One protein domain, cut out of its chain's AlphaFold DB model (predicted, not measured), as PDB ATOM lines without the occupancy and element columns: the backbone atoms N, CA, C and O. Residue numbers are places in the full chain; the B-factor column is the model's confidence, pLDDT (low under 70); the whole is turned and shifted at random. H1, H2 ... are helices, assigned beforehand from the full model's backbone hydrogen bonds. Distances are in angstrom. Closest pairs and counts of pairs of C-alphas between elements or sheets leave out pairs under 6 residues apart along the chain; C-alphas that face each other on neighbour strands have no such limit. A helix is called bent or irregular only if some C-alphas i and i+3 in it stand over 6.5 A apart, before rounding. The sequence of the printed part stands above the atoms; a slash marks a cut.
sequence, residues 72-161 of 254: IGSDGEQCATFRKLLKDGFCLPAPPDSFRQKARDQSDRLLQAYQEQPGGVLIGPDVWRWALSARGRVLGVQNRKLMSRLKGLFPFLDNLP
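AT A GLANCE: This is residues 72 to 161 of the 254 residues of the protein "p450 family sporulation-specific N-formyltyrosine oxidase Dit2" of Cordyceps fumosorosea (strain ARSEF 2679) (UniProt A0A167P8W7). A long, kinked helix, H3, runs most of the length of this elongated domain, and two helices that follow each other along the chain, H1 and H2, lie one after the other along it: H1 meets the later part of H3 with its last turns and splays away from it, while H2 pairs with the earlier part of H3 in a loose helical hairpin. The short H4 makes a corner at the end of H3, and residues 115 to 120, at the turn of the hairpin, stick out at the far end. The printed part has 90 residues, with four named helices in the order H1, H2, H3, H4 and no named strand; the class is all helix. The whole is only just extended, close to loose, with a radius of gyration of the C-alphas of 18.5 A and spans of 55 by 30 by 25 A.

IN THESE COORDINATES: From Ile 72, the printed part comes to H1, residues 76 to 90, 21.0 A long, with C-alpha 76 at (83.683, 104.410, 35.530). H2, residues 96 to 116, is 30.5 A long and begins with C-alpha 96 at (103.913, 87.645, 13.475). H3, residues 123 to 153, is the longest helix, 40.6 A. H4, residues 155 to 159, ends with C-alpha 159 at (92.212, 122.917, 17.439).

HOW THE PARTS SIT: H3 is the hub, touching the three other helices. It has a kink of 49 degrees near residue 141; it is neither bent nor irregular, but only just: C-alphas 134 and 137 are 6.1 A apart. H1 touches H3 with residues 85 to 89 alone, beside residues 139 to 146 of H3; the closest C-alphas, of Gly 89 and Gln 142, are 6.2 A apart. These two run opposite ways at a steep tilt of 53 degrees. H2 and H3 form a helical hairpin, opposite ways at a shallow tilt of 30 degrees. They touch with residues 123 to 134 of H3 alone, and their closest C-alphas, of Phe 99 and Ala 134, are 6.4 A apart. H4 and H3 touch only at the corner, and only just, with 3 pairs of C-alphas within 8 A; the closest, of Lys 151 and Leu 157, are 5.9 A apart. H1 and H2 are apart, as are H1 and H4, and H2 and H4. In H1 and H2 every O i to N i+4 pair is within hydrogen-bond range; in H3 25 of 27 are, and in H4 0 of 1, beside 2 of 2 O i to N i+3 pairs.

THE WHOLE: The two C-alphas farthest apart, of Gly 76 and Pro 118, are 56.1 A apart. Residues 75 to 80, of which 76 to 80 belong to H1, stand free, and so do residues 115 to 120. The printed part has no cut. The links H1 to H2 and H3 to H4 are tight, and H2 to H3 is short. The mean pLDDT of the printed part is 76.1, with 29 residues under 70, among them residues 89 to 94, 137 to 150 and 156 to 161.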
ATOM      1  N   ILE A  72      95.331 106.986  34.197       66.06
ATOM      2  CA  ILE A  72      95.556 105.991  35.254       66.06
ATOM      3  C   ILE A  72      94.621 106.227  36.454       66.06
ATOM      4  O   ILE A  72      94.293 105.279  37.161       66.06
ATOM      5  N   GLY A  73      94.163 107.466  36.658       70.00
ATOM      6  CA  GLY A  73      93.205 107.835  37.703       70.00
ATOM      7  C   GLY A  73      91.747 107.918  37.246       70.00
ATOM      8  O   GLY A  73      90.908 108.292  38.056       70.00
ATOM      9  N   SER A  74      91.441 107.627  35.978       78.44
ATOM     10  CA  SER A  74      90.057 107.630  35.493       78.44
ATOM     11  C   SER A  74      89.290 106.421  36.034       78.44
ATOM     12  O   SER A  74      89.825 105.309  36.084       78.44
ATOM     13  N   ASP A  75      88.030 106.624  36.412       83.50
ATOM     14  CA  ASP A  75      87.098 105.587  36.851       83.50
ATOM     15  C   ASP A  75      85.868 105.505  35.922       83.50
ATOM     16  O   ASP A  75      85.795 106.158  34.873       83.50
ATOM     17  N   GLY A  76      84.955 104.580  36.235       88.50
ATOM     18  CA  GLY A  76      83.683 104.410  35.530       88.50
ATOM     19  C   GLY A  76      83.798 104.233  34.009       88.50
ATOM     20  O   GLY A  76      84.598 103.442  33.493       88.50
ATOM     21  N   GLU A  77      82.955 104.967  33.281       86.12
ATOM     22  CA  GLU A  77      82.807 104.877  31.825       86.12
ATOM     23  C   GLU A  77      84.034 105.401  31.062       86.12
ATOM     24  O   GLU A  77      84.404 104.848  30.019       86.12
ATOM     25  N   GLN A  78      84.725 106.414  31.594       78.88
ATOM     26  CA  GLN A  78      85.941 106.950  30.975       78.88
ATOM     27  C   GLN A  78      87.066 105.914  30.997       78.88
ATOM     28  O   GLN A  78      87.677 105.644  29.961       78.88
ATOM     29  N   CYS A  79      87.284 105.264  32.145       83.06
ATOM     30  CA  CYS A  79      88.256 104.181  32.278       83.06
ATOM     31  C   CYS A  79      87.932 103.016  31.335       83.06
ATOM     32  O   CYS A  79      88.812 102.508  30.633       83.06
ATOM     33  N   ALA A  80      86.657 102.614  31.268       85.44
ATOM     34  CA  ALA A  80      86.199 101.559  30.367       85.44
ATOM     35  C   ALA A  80      86.458 101.914  28.893       85.44
ATOM     36  O   ALA A  80      86.950 101.077  28.130       85.44
ATOM     37  N   THR A  81      86.202 103.167  28.511       82.69
ATOM     38  CA  THR A  81      86.434 103.684  27.157       82.69
ATOM     39  C   THR A  81      87.918 103.699  26.813       82.69
ATOM     40  O   THR A  81      88.310 103.145  25.783       82.69
ATOM     41  N   PHE A  82      88.771 104.243  27.687       80.25
ATOM     42  CA  PHE A  82      90.221 104.221  27.490       80.25
ATOM     43  C   PHE A  82      90.753 102.795  27.420       80.25
ATOM     44  O   PHE A  82      91.498 102.465  26.502       80.25
ATOM     45  N   ARG A  83      90.332 101.909  28.326       82.44
ATOM     46  CA  ARG A  83      90.747 100.504  28.309       82.44
ATOM     47  C   ARG A  83      90.339  99.813  27.015       82.44
ATOM     48  O   ARG A  83      91.147  99.069  26.468       82.44
ATOM     49  N   LYS A  84      89.128 100.060  26.513       85.25
ATOM     50  CA  LYS A  84      88.665  99.528  25.227       85.25
ATOM     51  C   LYS A  84      89.519 100.055  24.075       85.25
ATOM     52  O   LYS A  84      90.008  99.258  23.289       85.25
ATOM     53  N   LEU A  85      89.777 101.362  24.019       77.62
ATOM     54  CA  LEU A  85      90.632 101.972  22.994       77.62
ATOM     55  C   LEU A  85      92.065 101.436  23.026       77.62
ATOM     56  O   LEU A  85      92.618 101.117  21.978       77.62
ATOM     57  N   LEU A  86      92.663 101.323  24.214       77.06
ATOM     58  CA  LEU A  86      94.017 100.802  24.385       77.06
ATOM     59  C   LEU A  86      94.065  99.311  24.057       77.06
ATOM     60  O   LEU A  86      94.976  98.890  23.360       77.06
ATOM     61  N   LYS A  87      93.082  98.511  24.485       79.94
ATOM     62  CA  LYS A  87      92.993  97.090  24.122       79.94
ATOM     63  C   LYS A  87      92.845  96.931  22.609       79.94
ATOM     64  O   LYS A  87      93.603  96.192  22.000       79.94
ATOM     65  N   ASP A  88      91.954  97.689  21.984       76.62
ATOM     66  CA  ASP A  88      91.746  97.661  20.535       76.62
ATOM     67  C   ASP A  88      92.918  98.260  19.747       76.62
ATOM     68  O   ASP A  88      93.023  98.020  18.553       76.62
ATOM     69  N   GLY A  89      93.772  99.076  20.366       69.69
ATOM     70  CA  GLY A  89      94.996  99.590  19.758       69.69
ATOM     71  C   GLY A  89      96.144  98.597  19.910       69.69
ATOM     72  O   GLY A  89      96.678  98.096  18.926       69.69
ATOM     73  N   PHE A  90      96.491  98.259  21.149       64.94
ATOM     74  CA  PHE A  90      97.642  97.425  21.489       64.94
ATOM     75  C   PHE A  90      97.447  95.935  21.203       64.94
ATOM     76  O   PHE A  90      98.434  95.251  20.950       64.94
ATOM     77  N   CYS A  91      96.215  95.415  21.231       68.50
ATOM     78  CA  CYS A  91      95.941  93.997  20.975       68.50
ATOM     79  C   CYS A  91      95.603  93.697  19.510       68.50
ATOM     80  O   CYS A  91      95.175  92.582  19.211       68.50
ATOM     81  N   LEU A  92      95.777  94.646  18.584       62.19
ATOM     82  CA  LEU A  92      95.639  94.306  17.170       62.19
ATOM     83  C   LEU A  92      96.779  93.363  16.783       62.19
ATOM     84  O   LEU A  92      97.945  93.700  17.013       62.19
ATOM     85  N   PRO A  93      96.461  92.210  16.176       61.88
ATOM     86  CA  PRO A  93      97.465  91.261  15.746       61.88
ATOM     87  C   PRO A  93      98.297  91.918  14.649       61.88
ATOM     88  O   PRO A  93      97.880  92.032  13.497       61.88
ATOM     89  N   ALA A  94      99.483  92.394  15.008       68.06
ATOM     90  CA  ALA A  94     100.501  92.629  14.009       68.06
ATOM     91  C   ALA A  94     100.878  91.265  13.415       68.06
ATOM     92  O   ALA A  94     100.991  90.297  14.175       68.06
ATOM     93  N   PRO A  95     101.080  91.164  12.090       78.50
ATOM     94  CA  PRO A  95     101.488  89.909  11.488       78.50
ATOM     95  C   PRO A  95     102.761  89.413  12.190       78.50
ATOM     96  O   PRO A  95     103.749  90.159  12.217       78.50
ATOM     97  N   PRO A  96     102.758  88.197  12.765       76.06
ATOM     98  CA  PRO A  96     103.913  87.645  13.475       76.06
ATOM     99  C   PRO A  96     105.178  87.695  12.613       76.06
ATOM    100  O   PRO A  96     106.271  87.935  13.118       76.06
ATOM    101  N   ASP A  97     105.027  87.531  11.298       82.12
ATOM    102  CA  ASP A  97     106.106  87.596  10.311       82.12
ATOM    103  C   ASP A  97     106.874  88.915  10.336       82.12
ATOM    104  O   ASP A  97     108.101  88.913  10.301       82.12
ATOM    105  N   SER A  98     106.178  90.050  10.465       83.19
ATOM    106  CA  SER A  98     106.853  91.350  10.471       83.19
ATOM    107  C   SER A  98     107.686  91.557  11.734       83.19
ATOM    108  O   SER A  98     108.689  92.268  11.670       83.19
ATOM    109  N   PHE A  99     107.269  90.995  12.870       83.12
ATOM    110  CA  PHE A  99     108.054  91.038  14.103       83.12
ATOM    111  C   PHE A  99     109.255  90.103  14.015       83.12
ATOM    112  O   PHE A  99     110.366  90.526  14.320       83.12
ATOM    113  N   ARG A 100     109.045  88.875  13.524       83.81
ATOM    114  CA  ARG A 100     110.109  87.886  13.318       83.81
ATOM    115  C   ARG A 100     111.201  88.415  12.400       83.81
ATOM    116  O   ARG A 100     112.368  88.340  12.761       83.81
ATOM    117  N   GLN A 101     110.829  88.995  11.259       86.31
ATOM    118  CA  GLN A 101     111.810  89.543  10.325       86.31
ATOM    119  C   GLN A 101     112.625  90.668  10.968       86.31
ATOM    120  O   GLN A 101     113.844  90.627  10.927       86.31
ATOM    121  N   LYS A 102     111.977  91.618  11.652       87.12
ATOM    122  CA  LYS A 102     112.695  92.706  12.331       87.12
ATOM    123  C   LYS A 102     113.599  92.222  13.459       87.12
ATOM    124  O   LYS A 102     114.655  92.802  13.666       87.12
ATOM    125  N   ALA A 103     113.160  91.223  14.225       85.50
ATOM    126  CA  ALA A 103     113.981  90.621  15.270       85.50
ATOM    127  C   ALA A 103     115.228  89.958  14.665       85.50
ATOM    128  O   ALA A 103     116.319  90.170  15.178       85.50
ATOM    129  N   ARG A 104     115.089  89.253  13.531       86.38
ATOM    130  CA  ARG A 104     116.233  88.710  12.781       86.38
ATOM    131  C   ARG A 104     117.162  89.807  12.279       86.38
ATOM    132  O   ARG A 104     118.336  89.776  12.611       86.38
ATOM    133  N   ASP A 105     116.622  90.808  11.580       89.19
ATOM    134  CA  ASP A 105     117.410  91.935  11.067       89.19
ATOM    135  C   ASP A 105     118.208  92.611  12.198       89.19
ATOM    136  O   ASP A 105     119.336  93.060  11.999       89.19
ATOM    137  N   GLN A 106     117.629  92.688  13.400       90.31
ATOM    138  CA  GLN A 106     118.294  93.238  14.575       90.31
ATOM    139  C   GLN A 106     119.387  92.317  15.128       90.31
ATOM    140  O   GLN A 106     120.477  92.796  15.439       90.31
ATOM    141  N   SER A 107     119.114  91.016  15.251       86.50
ATOM    142  CA  SER A 107     120.108  90.023  15.668       86.50
ATOM    143  C   SER A 107     121.304  89.992  14.715       86.50
ATOM    144  O   SER A 107     122.442  89.975  15.179       86.50
ATOM    145  N   ASP A 108     121.064  90.057  13.403       89.38
ATOM    146  CA  ASP A 108     122.113  90.071  12.381       89.38
ATOM    147  C   ASP A 108     122.988  91.328  12.493       89.38
ATOM    148  O   ASP A 108     124.214  91.237  12.438       89.38
ATOM    149  N   ARG A 109     122.383  92.497  12.746       91.50
ATOM    150  CA  ARG A 109     123.123  93.749  12.990       91.50
ATOM    151  C   ARG A 109     123.985  93.691  14.243       91.50
ATOM    152  O   ARG A 109     125.129  94.133  14.205       91.50
ATOM    153  N   LEU A 110     123.453  93.162  15.345       87.75
ATOM    154  CA  LEU A 110     124.212  93.007  16.589       87.75
ATOM    155  C   LEU A 110     125.388  92.042  16.402       87.75
ATOM    156  O   LEU A 110     126.485  92.307  16.890       87.75
ATOM    157  N   LEU A 111     125.172  90.951  15.662       88.12
ATOM    158  CA  LEU A 111     126.223  89.995  15.333       88.12
ATOM    159  C   LEU A 111     127.307  90.629  14.455       88.12
ATOM    160  O   LEU A 111     128.491  90.452  14.734       88.12
ATOM    161  N   GLN A 112     126.915  91.394  13.436       92.25
ATOM    162  CA  GLN A 112     127.852  92.123  12.588       92.25
ATOM    163  C   GLN A 112     128.668  93.138  13.404       92.25
ATOM    164  O   GLN A 112     129.895  93.126  13.344       92.25
ATOM    165  N   ALA A 113     128.011  93.956  14.231       91.00
ATOM    166  CA  ALA A 113     128.691  94.917  15.097       91.00
ATOM    167  C   ALA A 113     129.694  94.230  16.040       91.00
ATOM    168  O   ALA A 113     130.771  94.761  16.303       91.00
ATOM    169  N   TYR A 114     129.371  93.022  16.518       89.25
ATOM    170  CA  TYR A 114     130.257  92.244  17.382       89.25
ATOM    171  C   TYR A 114     131.489  91.729  16.640       89.25
ATOM    172  O   TYR A 114     132.590  91.738  17.189       89.25
ATOM    173  N   GLN A 115     131.324  91.315  15.383       91.94
ATOM    174  CA  GLN A 115     132.443  90.919  14.527       91.94
ATOM    175  C   GLN A 115     133.375  92.099  14.220       91.94
ATOM    176  O   GLN A 115     134.589  91.915  14.152       91.94
ATOM    177  N   GLU A 116     132.820  93.303  14.072       95.31
ATOM    178  CA  GLU A 116     133.575  94.532  13.802       95.31
ATOM    179  C   GLU A 116     134.280  95.090  15.055       95.31
ATOM    180  O   GLU A 116     135.331  95.723  14.940       95.31
ATOM    181  N   GLN A 117     133.743  94.843  16.257       93.56
ATOM    182  CA  GLN A 117     134.274  95.355  17.526       93.56
ATOM    183  C   GLN A 117     134.530  94.225  18.544       93.56
ATOM    184  O   GLN A 117     133.694  93.958  19.412       93.56
ATOM    185  N   PRO A 118     135.727  93.602  18.535       82.81
ATOM    186  CA  PRO A 118     136.066  92.496  19.441       82.81
ATOM    187  C   PRO A 118     136.133  92.877  20.936       82.81
ATOM    188  O   PRO A 118     136.315  92.008  21.787       82.81
ATOM    189  N   GLY A 119     135.958  94.159  21.281       86.31
ATOM    190  CA  GLY A 119     135.795  94.648  22.657       86.31
ATOM    191  C   GLY A 119     134.384  94.475  23.237       86.31
ATOM    192  O   GLY A 119     134.184  94.739  24.421       86.31
ATOM    193  N   GLY A 120     133.423  94.010  22.432       84.69
ATOM    194  CA  GLY A 120     132.019  93.872  22.814       84.69
ATOM    195  C   GLY A 120     131.139  94.984  22.244       84.69
ATOM    196  O   GLY A 120     131.618  96.036  21.834       84.69
ATOM    197  N   VAL A 121     129.829  94.731  22.218       85.38
ATOM    198  CA  VAL A 121     128.813  95.642  21.670       85.38
ATOM    199  C   VAL A 121     127.802  95.974  22.755       85.38
ATOM    200  O   VAL A 121     127.352  95.089  23.486       85.38
ATOM    201  N   LEU A 122     127.416  97.247  22.847       83.12
ATOM    202  CA  LEU A 122     126.311  97.676  23.697       83.12
ATOM    203  C   LEU A 122     124.982  97.240  23.073       83.12
ATOM    204  O   LEU A 122     124.537  97.794  22.074       83.12
ATOM    205  N   ILE A 123     124.334  96.252  23.686       80.88
ATOM    206  CA  ILE A 123     123.078  95.674  23.185       80.88
ATOM    207  C   ILE A 123     121.885  96.612  23.447       80.88
ATOM    208  O   ILE A 123     120.978  96.714  22.619       80.88
ATOM    209  N   GLY A 124     121.894  97.329  24.576       81.12
ATOM    210  CA  GLY A 124     120.761  98.121  25.069       81.12
ATOM    211  C   GLY A 124     120.208  99.152  24.073       81.12
ATOM    212  O   GLY A 124     119.017  99.095  23.751       81.12
ATOM    213  N   PRO A 125     121.027 100.083  23.541       82.94
ATOM    214  CA  PRO A 125     120.551 101.108  22.609       82.94
ATOM    215  C   PRO A 125     119.891 100.533  21.350       82.94
ATOM    216  O   PRO A 125     118.904 101.073  20.848       82.94
ATOM    217  N   ASP A 126     120.429  99.429  20.849       80.38
ATOM    218  CA  ASP A 126     120.007  98.775  19.617       80.38
ATOM    219  C   ASP A 126     118.724  97.963  19.796       80.38
ATOM    220  O   ASP A 126     117.782  98.109  19.011       80.38
ATOM    221  N   VAL A 127     118.628  97.221  20.897       79.88
ATOM    222  CA  VAL A 127     117.383  96.611  21.380       79.88
ATOM    223  C   VAL A 127     116.276  97.648  21.508       79.88
ATOM    224  O   VAL A 127     115.164  97.452  21.018       79.88
ATOM    225  N   TRP A 128     116.575  98.791  22.121       75.12
ATOM    226  CA  TRP A 128     115.571  99.824  22.332       75.12
ATOM    227  C   TRP A 128     115.075 100.425  21.014       75.12
ATOM    228  O   TRP A 128     113.867 100.555  20.798       75.12
ATOM    229  N   ARG A 129     115.989 100.750  20.088       80.00
ATOM    230  CA  ARG A 129     115.626 101.201  18.733       80.00
ATOM    231  C   ARG A 129     114.789 100.155  18.013       80.00
ATOM    232  O   ARG A 129     113.805 100.511  17.364       80.00
ATOM    233  N   TRP A 130     115.145  98.881  18.137       86.06
ATOM    234  CA  TRP A 130     114.365  97.794  17.568       86.06
ATOM    235  C   TRP A 130     112.957  97.753  18.167       86.06
ATOM    236  O   TRP A 130     111.997  97.795  17.397       86.06
ATOM    237  N   ALA A 131     112.808  97.793  19.494       79.38
ATOM    238  CA  ALA A 131     111.515  97.781  20.177       79.38
ATOM    239  C   ALA A 131     110.636  98.965  19.739       79.38
ATOM    240  O   ALA A 131     109.463  98.785  19.384       79.38
ATOM    241  N   LEU A 132     111.224 100.166  19.661       74.75
ATOM    242  CA  LEU A 132     110.569 101.360  19.130       74.75
ATOM    243  C   LEU A 132     110.223 101.232  17.648       74.75
ATOM    244  O   LEU A 132     109.163 101.690  17.245       74.75
ATOM    245  N   SER A 133     111.057 100.608  16.817       79.62
ATOM    246  CA  SER A 133     110.776 100.436  15.385       79.62
ATOM    247  C   SER A 133     109.702  99.375  15.133       79.62
ATOM    248  O   SER A 133     108.871  99.504  14.224       79.62
ATOM    249  N   ALA A 134     109.709  98.304  15.928       78.50
ATOM    250  CA  ALA A 134     108.783  97.193  15.857       78.50
ATOM    251  C   ALA A 134     107.393  97.680  16.264       78.50
ATOM    252  O   ALA A 134     106.443  97.521  15.495       78.50
ATOM    253  N   ARG A 135     107.305  98.419  17.379       70.00
ATOM    254  CA  ARG A 135     106.070  99.091  17.790       70.00
ATOM    255  C   ARG A 135     105.730 100.299  16.939       70.00
ATOM    256  O   ARG A 135     104.573 100.461  16.624       70.00
ATOM    257  N   GLY A 136     106.673 101.120  16.508       70.50
ATOM    258  CA  GLY A 136     106.416 102.377  15.796       70.50
ATOM    259  C   GLY A 136     105.707 102.190  14.457       70.50
ATOM    260  O   GLY A 136     104.931 103.043  14.050       70.50
ATOM    261  N   ARG A 137     105.887 101.044  13.786       65.25
ATOM    262  CA  ARG A 137     105.113 100.714  12.574       65.25
ATOM    263  C   ARG A 137     103.688 100.273  12.910       65.25
ATOM    264  O   ARG A 137     102.744 100.665  12.229       65.25
ATOM    265  N   VAL A 138     103.552  99.495  13.981       60.44
ATOM    266  CA  VAL A 138     102.276  99.013  14.522       60.44
ATOM    267  C   VAL A 138     101.470 100.204  15.039       60.44
ATOM    268  O   VAL A 138     100.414 100.505  14.500       60.44
ATOM    269  N   LEU A 139     102.054 100.981  15.947       55.84
ATOM    270  CA  LEU A 139     101.587 102.269  16.434       55.84
ATOM    271  C   LEU A 139     101.472 103.310  15.331       55.84
ATOM    272  O   LEU A 139     100.633 104.163  15.458       55.84
ATOM    273  N   GLY A 140     102.230 103.299  14.239       60.44
ATOM    274  CA  GLY A 140     102.075 104.290  13.166       60.44
ATOM    275  C   GLY A 140     100.787 104.075  12.369       60.44
ATOM    276  O   GLY A 140     100.015 105.006  12.135       60.44
ATOM    277  N   VAL A 141     100.518 102.819  11.999       59.81
ATOM    278  CA  VAL A 141      99.268 102.415  11.338       59.81
ATOM    279  C   VAL A 141      98.087 102.521  12.308       59.81
ATOM    280  O   VAL A 141      97.010 102.992  11.939       59.81
ATOM    281  N   GLN A 142      98.297 102.141  13.567       59.31
ATOM    282  CA  GLN A 142      97.282 102.212  14.611       59.31
ATOM    283  C   GLN A 142      97.049 103.630  15.105       59.31
ATOM    284  O   GLN A 142      95.902 103.956  15.344       59.31
ATOM    285  N   ASN A 143      98.056 104.499  15.180       58.06
ATOM    286  CA  ASN A 143      97.923 105.894  15.602       58.06
ATOM    287  C   ASN A 143      97.061 106.648  14.616       58.06
ATOM    288  O   ASN A 143      96.290 107.479  15.051       58.06
ATOM    289  N   ARG A 144      97.085 106.350  13.311       64.38
ATOM    290  CA  ARG A 144      96.128 106.993  12.393       64.38
ATOM    291  C   ARG A 144      94.684 106.625  12.736       64.38
ATOM    292  O   ARG A 144      93.831 107.504  12.796       64.38
ATOM    293  N   LYS A 145      94.414 105.346  13.018       65.88
ATOM    294  CA  LYS A 145      93.073 104.872  13.411       65.88
ATOM    295  C   LYS A 145      92.681 105.317  14.824       65.88
ATOM    296  O   LYS A 145      91.552 105.739  15.034       65.88
ATOM    297  N   LEU A 146      93.603 105.254  15.777       62.81
ATOM    298  CA  LEU A 146      93.439 105.668  17.165       62.81
ATOM    299  C   LEU A 146      93.267 107.180  17.252       62.81
ATOM    300  O   LEU A 146      92.337 107.616  17.902       62.81
ATOM    301  N   MET A 147      94.081 107.974  16.551       61.75
ATOM    302  CA  MET A 147      93.913 109.426  16.470       61.75
ATOM    303  C   MET A 147      92.620 109.794  15.759       61.75
ATOM    304  O   MET A 147      91.960 110.720  16.197       61.75
ATOM    305  N   SER A 148      92.201 109.067  14.720       69.06
ATOM    306  CA  SER A 148      90.880 109.272  14.112       69.06
ATOM    307  C   SER A 148      89.739 108.994  15.104       69.06
ATOM    308  O   SER A 148      88.800 109.780  15.186       69.06
ATOM    309  N   ARG A 149      89.843 107.936  15.919       68.50
ATOM    310  CA  ARG A 149      88.871 107.627  16.985       68.50
ATOM    311  C   ARG A 149      88.915 108.635  18.135       68.50
ATOM    312  O   ARG A 149      87.867 109.061  18.605       68.50
ATOM    313  N   LEU A 150      90.110 109.041  18.559       60.81
ATOM    314  CA  LEU A 150      90.320 110.061  19.584       60.81
ATOM    315  C   LEU A 150      89.806 111.419  19.115       60.81
ATOM    316  O   LEU A 150      89.186 112.105  19.909       60.81
ATOM    317  N   LYS A 151      89.976 111.780  17.839       71.69
ATOM    318  CA  LYS A 151      89.370 112.979  17.237       71.69
ATOM    319  C   LYS A 151      87.845 112.934  17.298       71.69
ATOM    320  O   LYS A 151      87.229 113.926  17.655       71.69
ATOM    321  N   GLY A 152      87.242 111.777  17.011       70.56
ATOM    322  CA  GLY A 152      85.793 111.595  17.146       70.56
ATOM    323  C   GLY A 152      85.291 111.756  18.585       70.56
ATOM    324  O   GLY A 152      84.206 112.286  18.795       70.56
ATOM    325  N   LEU A 153      86.083 111.329  19.574       60.91
ATOM    326  CA  LEU A 153      85.749 111.454  21.000       60.91
ATOM    327  C   LEU A 153      86.089 112.831  21.587       60.91
ATOM    328  O   LEU A 153      85.441 113.282  22.525       60.91
ATOM    329  N   PHE A 154      87.098 113.499  21.036       63.94
ATOM    330  CA  PHE A 154      87.634 114.763  21.520       63.94
ATOM    331  C   PHE A 154      87.840 115.721  20.337       63.94
ATOM    332  O   PHE A 154      88.968 115.895  19.867       63.94
ATOM    333  N   PRO A 155      86.771 116.385  19.854       71.00
ATOM    334  CA  PRO A 155      86.840 117.272  18.689       71.00
ATOM    335  C   PRO A 155      87.825 118.438  18.865       71.00
ATOM    336  O   PRO A 155      88.392 118.937  17.898       71.00
ATOM    337  N   PHE A 156      88.091 118.850  20.112       67.00
ATOM    338  CA  PHE A 156      89.068 119.898  20.417       67.00
ATOM    339  C   PHE A 156      90.504 119.522  20.026       67.00
ATOM    340  O   PHE A 156      91.341 120.416  19.898       67.00
ATOM    341  N   LEU A 157      90.800 118.231  19.810       59.81
ATOM    342  CA  LEU A 157      92.105 117.793  19.321       59.81
ATOM    343  C   LEU A 157      92.438 118.400  17.949       59.81
ATOM    344  O   LEU A 157      93.616 118.567  17.671       59.81
ATOM    345  N   ASP A 158      91.455 118.782  17.123       61.44
ATOM    346  CA  ASP A 158      91.703 119.453  15.833       61.44
ATOM    347  C   ASP A 158      92.129 120.923  15.981       61.44
ATOM    348  O   ASP A 158      92.761 121.477  15.084       61.44
ATOM    349  N   ASN A 159      91.846 121.533  17.133       62.41
ATOM    350  CA  ASN A 159      92.212 122.917  17.439       62.41
ATOM    351  C   ASN A 159      93.480 123.017  18.288       62.41
ATOM    352  O   ASN A 159      93.932 124.122  18.596       62.41
ATOM    353  N   LEU A 160      94.058 121.881  18.695       51.72
ATOM    354  CA  LEU A 160      95.322 121.904  19.406       51.72
ATOM    355  C   LEU A 160      96.405 122.395  18.444       51.72
ATOM    356  O   LEU A 160      96.593 121.811  17.373       51.72
ATOM    357  N   PRO A 161      97.161 123.440  18.815       47.19
ATOM    358  CA  PRO A 161      98.328 123.833  18.063       47.19
ATOM    359  C   PRO A 161      99.377 122.747  18.293       47.19
ATOM    360  O   PRO A 161     100.217 122.863  19.185       47.19
TER     361      PRO A 161